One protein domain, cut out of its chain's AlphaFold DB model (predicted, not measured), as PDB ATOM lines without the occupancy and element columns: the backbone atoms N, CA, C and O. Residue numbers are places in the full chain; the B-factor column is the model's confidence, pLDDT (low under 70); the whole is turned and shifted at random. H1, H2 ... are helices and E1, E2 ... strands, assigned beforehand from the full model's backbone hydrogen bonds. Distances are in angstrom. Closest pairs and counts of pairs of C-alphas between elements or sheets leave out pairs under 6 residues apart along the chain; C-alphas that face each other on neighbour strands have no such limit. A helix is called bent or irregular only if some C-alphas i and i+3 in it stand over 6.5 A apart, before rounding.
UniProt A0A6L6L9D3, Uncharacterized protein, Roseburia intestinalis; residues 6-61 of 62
ATOM      1  N   LYS A   6      29.113 -58.968 -38.228       82.31
ATOM      2  CA  LYS A   6      27.740 -59.498 -38.200       82.31
ATOM      3  C   LYS A   6      26.914 -58.899 -37.066       82.31
ATOM      4  O   LYS A   6      25.780 -58.494 -37.294       82.31
ATOM      5  N   GLU A   7      27.468 -58.842 -35.858       86.25
ATOM      6  CA  GLU A   7      26.782 -58.248 -34.705       86.25
ATOM      7  C   GLU A   7      26.576 -56.744 -34.905       86.25
ATOM      8  O   GLU A   7      25.496 -56.231 -34.618       86.25
ATOM      9  N   LEU A   8      27.566 -56.049 -35.474       88.88
ATOM     10  CA  LEU A   8      27.464 -54.617 -35.742       88.88
ATOM     11  C   LEU A   8      26.403 -54.296 -36.808       88.88
ATOM     12  O   LEU A   8      25.616 -53.369 -36.625       88.88
ATOM     13  N   ALA A   9      26.319 -55.085 -37.882       86.69
ATOM     14  CA  ALA A   9      25.295 -54.913 -38.911       86.69
ATOM     15  C   ALA A   9      23.870 -55.101 -38.364       86.69
ATOM     16  O   ALA A   9      22.954 -54.359 -38.727       86.69
ATOM     17  N   VAL A  10      23.681 -56.061 -37.452       87.75
ATOM     18  CA  VAL A  10      22.395 -56.279 -36.773       87.75
ATOM     19  C   VAL A  10      22.044 -55.100 -35.862       87.75
ATOM     20  O   VAL A  10      20.910 -54.623 -35.905       87.75
ATOM     21  N   ASP A  11      23.002 -54.587 -35.087       89.38
ATOM     22  CA  ASP A  11      22.780 -53.424 -34.219       89.38
ATOM     23  C   ASP A  11      22.369 -52.179 -35.020       89.38
ATOM     24  O   ASP A  11      21.421 -51.483 -34.653       89.38
ATOM     25  N   VAL A  12      23.033 -51.925 -36.154       87.56
ATOM     26  CA  VAL A  12      22.696 -50.805 -37.045       87.56
ATOM     27  C   VAL A  12      21.276 -50.944 -37.590       87.56
ATOM     28  O   VAL A  12      20.528 -49.968 -37.605       87.56
ATOM     29  N   ALA A  13      20.863 -52.149 -37.988       87.06
ATOM     30  CA  ALA A  13      19.503 -52.380 -38.461       87.06
ATOM     31  C   ALA A  13      18.451 -52.144 -37.366       87.06
ATOM     32  O   ALA A  13      17.407 -51.550 -37.639       87.06
ATOM     33  N   ILE A  14      18.730 -52.543 -36.121       88.31
ATOM     34  CA  ILE A  14      17.844 -52.283 -34.977       88.31
ATOM     35  C   ILE A  14      17.671 -50.777 -34.756       88.31
ATOM     36  O   ILE A  14      16.540 -50.303 -34.629       88.31
ATOM     37  N   GLU A  15      18.766 -50.017 -34.735       89.00
ATOM     38  CA  GLU A  15      18.713 -48.560 -34.567       89.00
ATOM     39  C   GLU A  15      18.008 -47.874 -35.743       89.00
ATOM     40  O   GLU A  15      17.203 -46.963 -35.544       89.00
ATOM     41  N   TYR A  16      18.212 -48.366 -36.965       86.12
ATOM     42  CA  TYR A  16      17.524 -47.847 -38.141       86.12
ATOM     43  C   TYR A  16      16.006 -48.074 -38.070       86.12
ATOM     44  O   TYR A  16      15.233 -47.153 -38.341       86.12
ATOM     45  N   ILE A  17      15.557 -49.264 -37.648       86.31
ATOM     46  CA  ILE A  17      14.131 -49.562 -37.426       86.31
ATOM     47  C   ILE A  17      13.553 -48.656 -36.335       86.31
ATOM     48  O   ILE A  17      12.446 -48.138 -36.490       86.31
ATOM     49  N   ARG A  18      14.292 -48.441 -35.239       85.06
ATOM     50  CA  ARG A  18      13.881 -47.546 -34.143       85.06
ATOM     51  C   ARG A  18      13.704 -46.105 -34.620       85.06
ATOM     52  O   ARG A  18      12.721 -45.470 -34.247       85.06
ATOM     53  N   ALA A  19      14.600 -45.613 -35.472       83.81
ATOM     54  CA  ALA A  19      14.503 -44.273 -36.048       83.81
ATOM     55  C   ALA A  19      13.310 -44.111 -37.013       83.81
ATOM     56  O   ALA A  19      12.765 -43.014 -37.132       83.81
ATOM     57  N   HIS A  20      12.869 -45.195 -37.662       81.00
ATOM     58  CA  HIS A  20      11.797 -45.196 -38.670       81.00
ATOM     59  C   HIS A  20      10.499 -45.845 -38.172       81.00
ATOM     60  O   HIS A  20       9.735 -46.426 -38.950       81.00
ATOM     61  N   GLN A  21      10.228 -45.759 -36.869       75.44
ATOM     62  CA  GLN A  21       8.953 -46.214 -36.324       75.44
ATOM     63  C   GLN A  21       7.784 -45.422 -36.923       75.44
ATOM     64  O   GLN A  21       7.875 -44.213 -37.151       75.44
ATOM     65  N   LYS A  22       6.663 -46.116 -37.154       78.56
ATOM     66  CA  LYS A  22       5.407 -45.508 -37.606       78.56
ATOM     67  C   LYS A  22       4.984 -44.420 -36.619       78.56
ATOM     68  O   LYS A  22       4.728 -44.703 -35.450       78.56
ATOM     69  N   GLN A  23       4.869 -43.192 -37.103       76.44
ATOM     70  CA  GLN A  23       4.371 -42.052 -36.348       76.44
ATOM     71  C   GLN A  23       2.987 -41.689 -36.869       76.44
ATOM     72  O   GLN A  23       2.766 -41.582 -38.077       76.44
ATOM     73  N   ILE A  24       2.052 -41.497 -35.943       77.69
ATOM     74  CA  ILE A  24       0.742 -40.930 -36.243       77.69
ATOM     75  C   ILE A  24       0.791 -39.482 -35.780       77.69
ATOM     76  O   ILE A  24       0.849 -39.203 -34.584       77.69
ATOM     77  N   ILE A  25       0.800 -38.566 -36.739       78.12
ATOM     78  CA  ILE A  25       0.874 -37.132 -36.488       78.12
ATOM     79  C   ILE A  25      -0.507 -36.544 -36.765       78.12
ATOM     80  O   ILE A  25      -1.042 -36.679 -37.868       78.12
ATOM     81  N   VAL A  26      -1.095 -35.883 -35.770       77.19
ATOM     82  CA  VAL A  26      -2.335 -35.123 -35.962       77.19
ATOM     83  C   VAL A  26      -1.937 -33.723 -36.410       77.19
ATOM     84  O   VAL A  26      -1.305 -32.975 -35.667       77.19
ATOM     85  N   SER A  27      -2.262 -33.381 -37.656       76.81
ATOM     86  CA  SER A  27      -2.041 -32.031 -38.179       76.81
ATOM     87  C   SER A  27      -3.022 -31.044 -37.529       76.81
ATOM     88  O   SER A  27      -4.096 -31.442 -37.082       76.81
ATOM     89  N   SER A  28      -2.704 -29.745 -37.518       79.88
ATOM     90  CA  SER A  28      -3.522 -28.694 -36.873       79.88
ATOM     91  C   SER A  28      -4.971 -28.590 -37.380       79.88
ATOM     92  O   SER A  28      -5.790 -27.912 -36.772       79.88
ATOM     93  N   ASN A  29      -5.288 -29.244 -38.497       88.06
ATOM     94  CA  ASN A  29      -6.616 -29.348 -39.102       88.06
ATOM     95  C   ASN A  29      -7.325 -30.686 -38.797       88.06
ATOM     96  O   ASN A  29      -8.214 -31.080 -39.549       88.06
ATOM     97  N   ASN A  30      -6.916 -31.408 -37.747       83.25
ATOM     98  CA  ASN A  30      -7.427 -32.735 -37.376       83.25
ATOM     99  C   ASN A  30      -7.240 -33.834 -38.441       83.25
ATOM    100  O   ASN A  30      -7.858 -34.895 -38.353       83.25
ATOM    101  N   VAL A  31      -6.369 -33.626 -39.433       82.31
ATOM    102  CA  VAL A  31      -6.023 -34.670 -40.405       82.31
ATOM    103  C   VAL A  31      -4.922 -35.559 -39.833       82.31
ATOM    104  O   VAL A  31      -3.849 -35.077 -39.456       82.31
ATOM    105  N   PHE A  32      -5.183 -36.864 -39.809       79.88
ATOM    106  CA  PHE A  32      -4.197 -37.881 -39.461       79.88
ATOM    107  C   PHE A  32      -3.207 -38.051 -40.613       79.88
ATOM    108  O   PHE A  32      -3.598 -38.347 -41.742       79.88
ATOM    109  N   LYS A  33      -1.919 -37.864 -40.328       77.81
ATOM    110  CA  LYS A  33      -0.828 -38.255 -41.218       77.81
ATOM    111  C   LYS A  33      -0.088 -39.417 -40.583       77.81
ATOM    112  O   LYS A  33       0.441 -39.288 -39.482       77.81
ATOM    113  N   GLU A  34      -0.060 -40.539 -41.284       75.19
ATOM    114  CA  GLU A  34       0.742 -41.693 -40.899       75.19
ATOM    115  C   GLU A  34       2.060 -41.658 -41.669       75.19
ATOM    116  O   GLU A  34       2.059 -41.479 -42.889       75.19
ATOM    117  N   THR A  35       3.185 -41.822 -40.977       72.56
ATOM    118  CA  THR A  35       4.449 -42.138 -41.648       72.56
ATOM    119  C   THR A  35       4.497 -43.634 -41.943       72.56
ATOM    120  O   THR A  35       4.062 -44.456 -41.134       72.56
ATOM    121  N   SER A  36       4.995 -44.007 -43.119       70.62
ATOM    122  CA  SER A  36       5.178 -45.415 -43.466       70.62
ATOM    123  C   SER A  36       6.262 -46.031 -42.585       70.62
ATOM    124  O   SER A  36       7.320 -45.435 -42.391       70.62
ATOM    125  N   MET A  37       5.997 -47.226 -42.061       73.44
ATOM    126  CA  MET A  37       7.032 -48.044 -41.432       73.44
ATOM    127  C   MET A  37       7.964 -48.594 -42.516       73.44
ATOM    128  O   MET A  37       7.508 -48.888 -43.623       73.44
ATOM    129  N   ILE A  38       9.245 -48.757 -42.189       82.75
ATOM    130  CA  ILE A  38      10.169 -49.496 -43.049       82.75
ATOM    131  C   ILE A  38       9.727 -50.961 -43.178       82.75
ATOM    132  O   ILE A  38       9.372 -51.606 -42.190       82.75
ATOM    133  N   ASP A  39       9.724 -51.485 -44.400       85.75
ATOM    134  CA  ASP A  39       9.413 -52.886 -44.665       85.75
ATOM    135  C   ASP A  39      10.619 -53.807 -44.378       85.75
ATOM    136  O   ASP A  39      11.769 -53.377 -44.261       85.75
ATOM    137  N   LEU A  40      10.351 -55.109 -44.261       84.06
ATOM    138  CA  LEU A  40      11.368 -56.105 -43.916       84.06
ATOM    139  C   LEU A  40      12.440 -56.286 -45.006       84.06
ATOM    140  O   LEU A  40      13.575 -56.640 -44.690       84.06
ATOM    141  N   GLU A  41      12.105 -56.063 -46.275       90.38
ATOM    142  CA  GLU A  41      13.062 -56.178 -47.379       90.38
ATOM    143  C   GLU A  41      14.101 -55.056 -47.295       90.38
ATOM    144  O   GLU A  41      15.304 -55.321 -47.340       90.38
ATOM    145  N   SER A  42      13.647 -53.831 -47.039       87.69
ATOM    146  CA  SER A  42      14.501 -52.679 -46.767       87.69
ATOM    147  C   SER A  42      15.425 -52.925 -45.565       87.69
ATOM    148  O   SER A  42      16.623 -52.653 -45.646       87.69
ATOM    149  N   VAL A  43      14.920 -53.525 -44.479       87.25
ATOM    150  CA  VAL A  43      15.746 -53.927 -43.321       87.25
ATOM    151  C   VAL A  43      16.824 -54.942 -43.714       87.25
ATOM    152  O   VAL A  43      17.989 -54.778 -43.351       87.25
ATOM    153  N   ASN A  44      16.469 -55.978 -44.477       90.62
ATOM    154  CA  ASN A  44      17.426 -56.993 -44.923       90.62
ATOM    155  C   ASN A  44      18.527 -56.398 -45.807       90.62
ATOM    156  O   ASN A  44      19.689 -56.791 -45.692       90.62
ATOM    157  N   ASN A  45      18.170 -55.449 -46.671       91.25
ATOM    158  CA  ASN A  45      19.124 -54.763 -47.535       91.25
ATOM    159  C   ASN A  45      20.107 -53.909 -46.726       91.25
ATOM    160  O   ASN A  45      21.301 -53.929 -47.017       91.25
ATOM    161  N   ILE A  46      19.639 -53.238 -45.667       89.38
ATOM    162  CA  ILE A  46      20.507 -52.489 -44.745       89.38
ATOM    163  C   ILE A  46      21.510 -53.425 -44.066       89.38
ATOM    164  O   ILE A  46      22.704 -53.141 -44.084       89.38
ATOM    165  N   ILE A  47      21.054 -54.557 -43.515       90.94
ATOM    166  CA  ILE A  47      21.943 -55.522 -42.842       90.94
ATOM    167  C   ILE A  47      23.038 -56.004 -43.799       90.94
ATOM    168  O   ILE A  47      24.210 -56.013 -43.426       90.94
ATOM    169  N   LYS A  48      22.666 -56.387 -45.028       91.50
ATOM    170  CA  LYS A  48      23.624 -56.856 -46.041       91.50
ATOM    171  C   LYS A  48      24.633 -55.777 -46.410       91.50
ATOM    172  O   LYS A  48      25.826 -56.028 -46.325       91.50
ATOM    173  N   SER A  49      24.158 -54.578 -46.741       91.69
ATOM    174  CA  SER A  49      25.022 -53.478 -47.179       91.69
ATOM    175  C   SER A  49      25.997 -53.037 -46.085       91.69
ATOM    176  O   SER A  49      27.174 -52.812 -46.363       91.69
ATOM    177  N   VAL A  50      25.541 -52.961 -44.830       90.50
ATOM    178  CA  VAL A  50      26.409 -52.628 -43.693       90.50
ATOM    179  C   VAL A  50      27.433 -53.732 -43.454       90.50
ATOM    180  O   VAL A  50      28.605 -53.428 -43.261       90.50
ATOM    181  N   TYR A  51      27.022 -55.004 -43.495       90.81
ATOM    182  CA  TYR A  51      27.951 -56.124 -43.358       90.81
ATOM    183  C   TYR A  51      29.034 -56.101 -44.443       90.81
ATOM    184  O   TYR A  51      30.211 -56.171 -44.107       90.81
ATOM    185  N   GLU A  52      28.642 -55.963 -45.713       91.75
ATOM    186  CA  GLU A  52      29.565 -55.896 -46.855       91.75
ATOM    187  C   GLU A  52      30.553 -54.736 -46.698       91.75
ATOM    188  O   GLU A  52      31.755 -54.938 -46.812       91.75
ATOM    189  N   THR A  53      30.066 -53.551 -46.317       90.62
ATOM    190  CA  THR A  53      30.924 -52.376 -46.093       90.62
ATOM    191  C   THR A  53      31.951 -52.619 -44.984       90.62
ATOM    192  O   THR A  53      33.107 -52.228 -45.107       90.62
ATOM    193  N   LEU A  54      31.544 -53.245 -43.878       87.88
ATOM    194  CA  LEU A  54      32.448 -53.539 -42.764       87.88
ATOM    195  C   LEU A  54      33.476 -54.620 -43.129       87.88
ATOM    196  O   LEU A  54      34.631 -54.513 -42.737       87.88
ATOM    197  N   ASP A  55      33.065 -55.636 -43.889       88.81
ATOM    198  CA  ASP A  55      33.950 -56.694 -44.390       88.81
ATOM    199  C   ASP A  55      35.001 -56.124 -45.359       88.81
ATOM    200  O   ASP A  55      36.188 -56.409 -45.220       88.81
ATOM    201  N   GLU A  56      34.594 -55.239 -46.274       90.00
ATOM    202  CA  GLU A  56      35.504 -54.527 -47.179       90.00
ATOM    203  C   GLU A  56      36.510 -53.645 -46.425       90.00
ATOM    204  O   GLU A  56      37.687 -53.605 -46.789       90.00
ATOM    205  N   LEU A  57      36.080 -52.946 -45.369       85.62
ATOM    206  CA  LEU A  57      36.966 -52.121 -44.537       85.62
ATOM    207  C   LEU A  57      38.011 -52.960 -43.792       85.62
ATOM    208  O   LEU A  57      39.179 -52.571 -43.734       85.62
ATOM    209  N   ASP A  58      37.624 -54.125 -43.273       82.75
ATOM    210  CA  ASP A  58      38.569 -55.047 -42.637       82.75
ATOM    211  C   ASP A  58      39.579 -55.598 -43.654       82.75
ATOM    212  O   ASP A  58      40.771 -55.662 -43.359       82.75
ATOM    213  N   GLN A  59      39.136 -55.937 -44.870       81.19
ATOM    214  CA  GLN A  59      40.015 -56.453 -45.929       81.19
ATOM    215  C   GLN A  59      40.934 -55.391 -46.551       81.19
ATOM    216  O   GLN A  59      41.975 -55.735 -47.103       81.19
ATOM    217  N   SER A  60      40.560 -54.111 -46.497       72.38
ATOM    218  CA  SER A  60      41.344 -52.998 -47.062       72.38
ATOM    219  C   SER A  60      42.348 -52.385 -46.080       72.38
ATOM    220  O   SER A  60      43.043 -51.429 -46.430       72.38
ATOM    221  N   THR A  61      42.437 -52.932 -44.865       59.75
ATOM    222  CA  THR A  61      43.389 -52.507 -43.828       59.75
ATOM    223  C   THR A  61      44.646 -53.408 -43.760       59.75
ATOM    224  O   THR A  61      45.498 -53.191 -42.898       59.75
TER     225      THR A  61
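AT A GLANCE: This is residues 6 to 61 of the 62 residues of an uncharacterized protein of Roseburia intestinalis (UniProt A0A6L6L9D3). The model is a long, thin rod: two helices, H1 and H2, pack on each other at a slant and run opposite ways, and a narrow two-stranded hairpin, E1 and E2, makes the far end of the rod. At the other end, residues 56 to 61, of which 56 to 59 belong to H2, stick out free past H1. The printed part has 56 residues, with two named helices and two named strands in the order H1, E1, E2, H2; the sheet has the order E1 - E2 and is antiparallel, and the class is mostly helix. The whole is extended, with a radius of gyration of the C-alphas of 16.1 A and spans of 55 by 19 by 15 A.

HOW THE PARTS SIT: The sheet pairs E1, residues 24 to 26, with E2, residues 32 to 34, as antiparallel neighbours, with 154 degrees between their N-to-C directions. They form a hairpin, and C-alphas 25 and 33 face each other at 5.2 A. N 25 and O 33 are within hydrogen-bond range at 2.9 A, as are N 33 and O 25 at 2.9 A. H1, residues 6 to 19, is apart from E2. H2, residues 40 to 59, is apart from E1. H1 and H2 touch, with 14 pairs of C-alphas within 8 A; H2 touches H1 with residues 43 to 51 alone. Their closest C-alphas, those of Ala 9 and Ile 47, are 5.2 A apart. Their lines stand at a steep tilt of 42 degrees, and they run opposite ways. In H1 and H2 every O i to N i+4 pair is within hydrogen-bond range.

IN THESE COORDINATES: E1 runs from Ile 24 to Val 26 and E2 from Phe 32 to Glu 34, three residues each. C-alpha 32 stands at (-4.197, -37.881, -39.461). H1 has 14 residues and measures 20.3 A from its first to its last C-alpha; it begins with C-alpha 6 at (27.740, -59.498, -38.200). H2, the longest helix with 20 residues, measures 28.7 A and ends with C-alpha 59 at (40.015, -56.453, -45.929). Neither helix is bent.

THE WHOLE: The two C-alphas farthest apart are those of Asn 29, in the link between E1 and E2, and Thr 61, at 55.3 A. The first and last printed C-alphas, those of Lys 6 and Thr 61, are 18.0 A apart. The printed part has no cut, and the links H1 to E1, E1 to E2 and E2 to H2 are tight. The mean pLDDT of the printed part is 83.8, and one residue, Thr 61, is under 70.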